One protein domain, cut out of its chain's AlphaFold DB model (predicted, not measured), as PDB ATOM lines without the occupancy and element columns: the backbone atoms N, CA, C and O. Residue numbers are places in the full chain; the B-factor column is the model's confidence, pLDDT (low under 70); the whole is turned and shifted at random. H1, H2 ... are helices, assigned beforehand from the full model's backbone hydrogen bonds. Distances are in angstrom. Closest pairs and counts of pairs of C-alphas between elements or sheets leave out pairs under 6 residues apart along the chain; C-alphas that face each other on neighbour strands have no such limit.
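What this domain is: This is residues 618 to 677 of the 1102 residues of a protein of Beauveria bassiana (strain ARSEF 2860) (UniProt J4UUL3). H4, the longest helix, begins beside the middle of H2 and stands about perpendicular to it, while short H1 lies to one side and short H3 follows beyond the far end of H2. Residues 671 to 672 pair in parallel with 632 to 633, just before H2. The 60 printed residues hold four named helices, H1 to H4 in order, and no named strand: all helix, compact, radius of gyration of the C-alphas 11.6 A, spans 29 by 28 by 20 A.

How they stand to each other: Look at H4, residues 657 to 666, which touches H2, residues 634 to 642, at 76 degrees; their closest C-alphas, Ser 657 and Thr 638, are 5.7 A apart. H1, residues 622 to 627, is close to H2 but not clearly touching, its closest C-alphas Trp 622 and Leu 637 being 7.8 A apart. H3, residues 645 to 649, meets H2 only through their tight link and is apart from H4. Every O i to N i+4 pair is within hydrogen-bond range in H1, H2, H3 and H4.

Where its parts are: Find C-alpha 622 at (139.142, 122.589, 146.005), where H1 begins. H4 runs 14.0 A to C-alpha 666 at (153.705, 129.796, 149.304); H2 spans 12.4 A.

The domain as a whole: The C-alphas of Gly 650 and Leu 677 are farthest apart, 35.1 A. The printed part has no cut and no long link; residues 676 to 677 are under pLDDT 70.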
ATOM      1  N   SER A 618     133.515 113.362 139.566       77.31
ATOM      2  CA  SER A 618     133.576 114.308 138.445       77.31
ATOM      3  C   SER A 618     133.754 115.768 138.887       77.31
ATOM      4  O   SER A 618     134.255 116.589 138.113       77.31
ATOM      5  N   GLN A 619     133.396 116.095 140.136       80.12
ATOM      6  CA  GLN A 619     133.501 117.437 140.716       80.12
ATOM      7  C   GLN A 619     134.167 117.403 142.104       80.12
ATOM      8  O   GLN A 619     133.505 117.644 143.118       80.12
ATOM      9  N   PRO A 620     135.487 117.142 142.181       88.94
ATOM     10  CA  PRO A 620     136.229 117.224 143.435       88.94
ATOM     11  C   PRO A 620     136.213 118.645 144.021       88.94
ATOM     12  O   PRO A 620     136.270 119.652 143.294       88.94
ATOM     13  N   SER A 621     136.178 118.727 145.354       91.69
ATOM     14  CA  SER A 621     136.321 119.982 146.101       91.69
ATOM     15  C   SER A 621     137.691 120.624 145.848       91.69
ATOM     16  O   SER A 621     138.628 119.973 145.384       91.69
ATOM     17  N   TRP A 622     137.852 121.909 146.179       91.50
ATOM     18  CA  TRP A 622     139.142 122.589 146.005       91.50
ATOM     19  C   TRP A 622     140.290 121.920 146.773       91.50
ATOM     20  O   TRP A 622     141.404 121.866 146.259       91.50
ATOM     21  N   HIS A 623     140.026 121.353 147.953       91.62
ATOM     22  CA  HIS A 623     141.040 120.605 148.697       91.62
ATOM     23  C   HIS A 623     141.433 119.303 147.987       91.62
ATOM     24  O   HIS A 623     142.619 119.007 147.865       91.62
ATOM     25  N   GLU A 624     140.458 118.560 147.458       91.38
ATOM     26  CA  GLU A 624     140.701 117.325 146.702       91.38
ATOM     27  C   GLU A 624     141.444 117.599 145.387       91.38
ATOM     28  O   GLU A 624     142.385 116.882 145.069       91.38
ATOM     29  N   LYS A 625     141.122 118.690 144.677       91.19
ATOM     30  CA  LYS A 625     141.877 119.152 143.496       91.19
ATOM     31  C   LYS A 625     143.348 119.417 143.821       91.19
ATOM     32  O   LYS A 625     144.227 118.939 143.111       91.19
ATOM     33  N   ILE A 626     143.617 120.107 144.932       92.00
ATOM     34  CA  ILE A 626     144.983 120.380 145.406       92.00
ATOM     35  C   ILE A 626     145.727 119.078 145.754       92.00
ATOM     36  O   ILE A 626     146.892 118.938 145.392       92.00
ATOM     37  N   LEU A 627     145.067 118.112 146.403       89.62
ATOM     38  CA  LEU A 627     145.655 116.802 146.728       89.62
ATOM     39  C   LEU A 627     145.902 115.923 145.486       89.62
ATOM     40  O   LEU A 627     146.832 115.121 145.484       89.62
ATOM     41  N   LEU A 628     145.097 116.085 144.434       87.19
ATOM     42  CA  LEU A 628     145.246 115.415 143.137       87.19
ATOM     43  C   LEU A 628     146.216 116.140 142.182       87.19
ATOM     44  O   LEU A 628     146.406 115.682 141.059       87.19
ATOM     45  N   TYR A 629     146.821 117.257 142.608       85.69
ATOM     46  CA  TYR A 629     147.664 118.136 141.782       85.69
ATOM     47  C   TYR A 629     146.964 118.687 140.512       85.69
ATOM     48  O   TYR A 629     147.625 119.082 139.549       85.69
ATOM     49  N   ASP A 630     145.627 118.764 140.520       87.19
ATOM     50  CA  ASP A 630     144.802 119.359 139.458       87.19
ATOM     51  C   ASP A 630     145.071 120.880 139.377       87.19
ATOM     52  O   ASP A 630     144.967 121.565 140.400       87.19
ATOM     53  N   PRO A 631     145.446 121.440 138.208       87.38
ATOM     54  CA  PRO A 631     145.859 122.838 138.096       87.38
ATOM     55  C   PRO A 631     144.721 123.815 138.423       87.38
ATOM     56  O   PRO A 631     143.715 123.908 137.719       87.38
ATOM     57  N   ILE A 632     144.926 124.598 139.480       92.94
ATOM     58  CA  ILE A 632     143.943 125.523 140.047       92.94
ATOM     59  C   ILE A 632     143.856 126.806 139.215       92.94
ATOM     60  O   ILE A 632     144.837 127.541 139.096       92.94
ATOM     61  N   ILE A 633     142.674 127.127 138.683       92.62
ATOM     62  CA  ILE A 633     142.431 128.440 138.070       92.62
ATOM     63  C   ILE A 633     142.314 129.491 139.179       92.62
ATOM     64  O   ILE A 633     141.435 129.398 140.039       92.62
ATOM     65  N   ILE A 634     143.217 130.476 139.172       93.94
ATOM     66  CA  ILE A 634     143.373 131.466 140.250       93.94
ATOM     67  C   ILE A 634     142.090 132.288 140.406       93.94
ATOM     68  O   ILE A 634     141.597 132.459 141.519       93.94
ATOM     69  N   GLU A 635     141.523 132.763 139.299       93.25
ATOM     70  CA  GLU A 635     140.313 133.586 139.277       93.25
ATOM     71  C   GLU A 635     139.092 132.824 139.810       93.25
ATOM     72  O   GLU A 635     138.326 133.373 140.600       93.25
ATOM     73  N   ASP A 636     138.948 131.545 139.448       92.50
ATOM     74  CA  ASP A 636     137.817 130.711 139.869       92.50
ATOM     75  C   ASP A 636     137.919 130.325 141.362       92.50
ATOM     76  O   ASP A 636     136.902 130.284 142.058       92.50
ATOM     77  N   LEU A 637     139.136 130.110 141.888       93.75
ATOM     78  CA  LEU A 637     139.358 129.928 143.329       93.75
ATOM     79  C   LEU A 637     139.131 131.236 144.109       93.75
ATOM     80  O   LEU A 637     138.525 131.204 145.176       93.75
ATOM     81  N   THR A 638     139.577 132.380 143.577       94.31
ATOM     82  CA  THR A 638     139.371 133.704 144.201       94.31
ATOM     83  C   THR A 638     137.881 134.023 144.306       94.31
ATOM     84  O   THR A 638     137.394 134.369 145.381       94.31
ATOM     85  N   ALA A 639     137.130 133.819 143.218       93.44
ATOM     86  CA  ALA A 639     135.680 133.977 143.210       93.44
ATOM     87  C   ALA A 639     135.005 133.049 144.232       93.44
ATOM     88  O   ALA A 639     134.146 133.498 144.988       93.44
ATOM     89  N   TRP A 640     135.420 131.778 144.314       93.88
ATOM     90  CA  TRP A 640     134.880 130.845 145.305       93.88
ATOM     91  C   TRP A 640     135.156 131.281 146.752       93.88
ATOM     92  O   TRP A 640     134.242 131.205 147.566       93.88
ATOM     93  N   LEU A 641     136.365 131.759 147.071       93.69
ATOM     94  CA  LEU A 641     136.729 132.232 148.416       93.69
ATOM     95  C   LEU A 641     135.877 133.430 148.858       93.69
ATOM     96  O   LEU A 641     135.341 133.415 149.969       93.69
ATOM     97  N   ASN A 642     135.712 134.422 147.977       92.81
ATOM     98  CA  ASN A 642     134.958 135.643 148.274       92.81
ATOM     99  C   ASN A 642     133.429 135.405 148.274       92.81
ATOM    100  O   ASN A 642     132.690 136.176 148.874       92.81
ATOM    101  N   CYS A 643     132.930 134.287 147.724       89.00
ATOM    102  CA  CYS A 643     131.523 133.860 147.838       89.00
ATOM    103  C   CYS A 643     131.136 133.288 149.230       89.00
ATOM    104  O   CYS A 643     130.211 132.478 149.342       89.00
ATOM    105  N   GLY A 644     131.842 133.670 150.302       82.25
ATOM    106  CA  GLY A 644     131.489 133.352 151.692       82.25
ATOM    107  C   GLY A 644     132.224 132.207 152.424       82.25
ATOM    108  O   GLY A 644     132.095 132.162 153.650       82.25
ATOM    109  N   PRO A 645     133.002 131.285 151.808       88.81
ATOM    110  CA  PRO A 645     133.893 130.385 152.553       88.81
ATOM    111  C   PRO A 645     134.871 131.126 153.469       88.81
ATOM    112  O   PRO A 645     135.085 130.699 154.602       88.81
ATOM    113  N   LEU A 646     135.401 132.261 153.005       89.38
ATOM    114  CA  LEU A 646     136.338 133.091 153.758       89.38
ATOM    115  C   LEU A 646     135.674 133.744 154.987       89.38
ATOM    116  O   LEU A 646     136.180 133.624 156.106       89.38
ATOM    117  N   THR A 647     134.465 134.283 154.812       87.81
ATOM    118  CA  THR A 647     133.612 134.793 155.900       87.81
ATOM    119  C   THR A 647     133.290 133.701 156.925       87.81
ATOM    120  O   THR A 647     133.410 133.917 158.129       87.81
ATOM    121  N   LYS A 648     132.979 132.475 156.471       86.31
ATOM    122  CA  LYS A 648     132.768 131.301 157.346       86.31
ATOM    123  C   LYS A 648     134.028 130.885 158.113       86.31
ATOM    124  O   LYS A 648     133.914 130.335 159.206       86.31
ATOM    125  N   ALA A 649     135.221 131.144 157.577       86.44
ATOM    126  CA  ALA A 649     136.477 130.921 158.287       86.44
ATOM    127  C   ALA A 649     136.773 131.994 159.356       86.44
ATOM    128  O   ALA A 649     137.641 131.753 160.205       86.44
ATOM    129  N   GLY A 650     136.040 133.115 159.362       85.00
ATOM    130  CA  GLY A 650     136.170 134.218 160.320       85.00
ATOM    131  C   GLY A 650     136.981 135.416 159.814       85.00
ATOM    132  O   GLY A 650     137.578 136.108 160.633       85.00
ATOM    133  N   TYR A 651     137.035 135.633 158.497       89.69
ATOM    134  CA  TYR A 651     137.748 136.744 157.858       89.69
ATOM    135  C   TYR A 651     136.777 137.557 156.993       89.69
ATOM    136  O   TYR A 651     136.071 136.979 156.168       89.69
ATOM    137  N   ASP A 652     136.710 138.867 157.234       83.75
ATOM    138  CA  ASP A 652     135.625 139.744 156.753       83.75
ATOM    139  C   ASP A 652     135.989 140.509 155.463       83.75
ATOM    140  O   ASP A 652     135.104 140.945 154.732       83.75
ATOM    141  N   ASP A 653     137.286 140.640 155.153       85.88
ATOM    142  CA  ASP A 653     137.774 141.323 153.950       85.88
ATOM    143  C   ASP A 653     137.786 140.402 152.712       85.88
ATOM    144  O   ASP A 653     138.006 139.190 152.801       85.88
ATOM    145  N   GLU A 654     137.620 140.982 151.520       89.06
ATOM    146  CA  GLU A 654     137.824 140.271 150.251       89.06
ATOM    147  C   GLU A 654     139.315 140.037 149.957       89.06
ATOM    148  O   GLU A 654     140.160 140.892 150.220       89.06
ATOM    149  N   VAL A 655     139.643 138.895 149.342       92.00
ATOM    150  CA  VAL A 655     141.016 138.557 148.929       92.00
ATOM    151  C   VAL A 655     141.196 138.784 147.429       92.00
ATOM    152  O   VAL A 655     140.342 138.412 146.619       92.00
ATOM    153  N   SER A 656     142.333 139.367 147.037       92.62
ATOM    154  CA  SER A 656     142.682 139.580 145.629       92.62
ATOM    155  C   SER A 656     143.246 138.322 144.953       92.62
ATOM    156  O   SER A 656     143.910 137.487 145.570       92.62
ATOM    157  N   SER A 657     143.087 138.209 143.632       91.38
ATOM    158  CA  SER A 657     143.689 137.109 142.855       91.38
ATOM    159  C   SER A 657     145.225 137.105 142.910       91.38
ATOM    160  O   SER A 657     145.849 136.047 142.820       91.38
ATOM    161  N   GLY A 658     145.845 138.270 143.132       88.62
ATOM    162  CA  GLY A 658     147.279 138.396 143.397       88.62
ATOM    163  C   GLY A 658     147.706 137.770 144.730       88.62
ATOM    164  O   GLY A 658     148.756 137.132 144.796       88.62
ATOM    165  N   GLU A 659     146.891 137.883 145.782       91.25
ATOM    166  CA  GLU A 659     147.117 137.178 147.049       91.25
ATOM    167  C   GLU A 659     146.866 135.677 146.928       91.25
ATOM    168  O   GLU A 659     147.697 134.908 147.404       91.25
ATOM    169  N   VAL A 660     145.790 135.242 146.258       93.06
ATOM    170  CA  VAL A 660     145.531 133.806 146.025       93.06
ATOM    171  C   VAL A 660     146.695 133.171 145.262       93.06
ATOM    172  O   VAL A 660     147.151 132.090 145.636       93.06
ATOM    173  N   LYS A 661     147.257 133.868 144.263       93.88
ATOM    174  CA  LYS A 661     148.494 133.452 143.588       93.88
ATOM    175  C   LYS A 661     149.665 133.318 144.573       93.88
ATOM    176  O   LYS A 661     150.263 132.245 144.643       93.88
ATOM    177  N   LYS A 662     149.967 134.359 145.365       93.06
ATOM    178  CA  LYS A 662     151.057 134.330 146.364       93.06
ATOM    179  C   LYS A 662     150.851 133.227 147.422       93.06
ATOM    180  O   LYS A 662     151.825 132.624 147.872       93.06
ATOM    181  N   TRP A 663     149.606 132.927 147.799       95.00
ATOM    182  CA  TRP A 663     149.246 131.837 148.712       95.00
ATOM    183  C   TRP A 663     149.487 130.463 148.077       95.00
ATOM    184  O   TRP A 663     150.146 129.623 148.692       95.00
ATOM    185  N   CYS A 664     149.038 130.248 146.834       93.81
ATOM    186  CA  CYS A 664     149.319 129.027 146.076       93.81
ATOM    187  C   CYS A 664     150.831 128.797 145.932       93.81
ATOM    188  O   CYS A 664     151.313 127.705 146.224       93.81
ATOM    189  N   GLU A 665     151.595 129.833 145.574       91.06
ATOM    190  CA  GLU A 665     153.060 129.781 145.479       91.06
ATOM    191  C   GLU A 665     153.703 129.445 146.839       91.06
ATOM    192  O   GLU A 665     154.512 128.520 146.925       91.06
ATOM    193  N   SER A 666     153.263 130.090 147.928       92.38
ATOM    194  CA  SER A 666     153.705 129.796 149.304       92.38
ATOM    195  C   SER A 666     153.322 128.394 149.811       92.38
ATOM    196  O   SER A 666     153.831 127.970 150.853       92.38
ATOM    197  N   LYS A 667     152.417 127.688 149.126       88.31
ATOM    198  CA  LYS A 667     151.993 126.310 149.423       88.31
ATOM    199  C   LYS A 667     152.464 125.298 148.370       88.31
ATOM    200  O   LYS A 667     152.148 124.119 148.497       88.31
ATOM    201  N   SER A 668     153.205 125.743 147.348       88.19
ATOM    202  CA  SER A 668     153.617 124.942 146.182       88.19
ATOM    203  C   SER A 668     152.447 124.284 145.424       88.19
ATOM    204  O   SER A 668     152.583 123.194 144.872       88.19
ATOM    205  N   ILE A 669     151.296 124.959 145.385       92.19
ATOM    206  CA  ILE A 669     150.087 124.524 144.674       92.19
ATOM    207  C   ILE A 669     150.194 124.914 143.196       92.19
ATOM    208  O   ILE A 669     150.451 126.073 142.864       92.19
ATOM    209  N   CYS A 670     149.944 123.954 142.302       86.50
ATOM    210  CA  CYS A 670     149.876 124.200 140.862       86.50
ATOM    211  C   CYS A 670     148.693 125.127 140.538       86.50
ATOM    212  O   CYS A 670     147.540 124.753 140.750       86.50
ATOM    213  N   CYS A 671     148.965 126.332 140.033       91.56
ATOM    214  CA  CYS A 671     147.932 127.318 139.716       91.56
ATOM    215  C   CYS A 671     148.204 128.064 138.400       91.56
ATOM    216  O   CYS A 671     149.347 128.195 137.959       91.56
ATOM    217  N   LEU A 672     147.135 128.523 137.746       90.31
ATOM    218  CA  LEU A 672     147.145 129.140 136.418       90.31
ATOM    219  C   LEU A 672     146.129 130.286 136.336       90.31
ATOM    220  O   LEU A 672     145.041 130.199 136.892       90.31
ATOM    221  N   TRP A 673     146.446 131.314 135.548       88.19
ATOM    222  CA  TRP A 673     145.461 132.303 135.098       88.19
ATOM    223  C   TRP A 673     144.520 131.707 134.034       88.19
ATOM    224  O   TRP A 673     144.961 130.942 133.165       88.19
ATOM    225  N   LYS A 674     143.241 132.081 134.063       83.62
ATOM    226  CA  LYS A 674     142.173 131.638 133.148       83.62
ATOM    227  C   LYS A 674     142.419 132.081 131.708       83.62
ATOM    228  O   LYS A 674     142.241 131.299 130.768       83.62
ATOM    229  N   VAL A 675     142.896 133.312 131.536       78.50
ATOM    230  CA  VAL A 675     143.321 133.881 130.251       78.50
ATOM    231  C   VAL A 675     144.849 133.866 130.173       78.50
ATOM    232  O   VAL A 675     145.540 134.124 131.157       78.50
ATOM    233  N   ASN A 676     145.406 133.523 129.010       68.69
ATOM    234  CA  ASN A 676     146.852 133.577 128.790       68.69
ATOM    235  C   ASN A 676     147.320 134.966 128.306       68.69
ATOM    236  O   ASN A 676     146.527 135.773 127.829       68.69
ATOM    237  N   LEU A 677     148.635 135.213 128.336       57.81
ATOM    238  CA  LEU A 677     149.270 136.457 127.854       57.81
ATOM    239  C   LEU A 677     149.054 136.755 126.349       57.81
ATOM    240  O   LEU A 677     149.535 137.761 125.845       57.81
TER     241      LEU A 677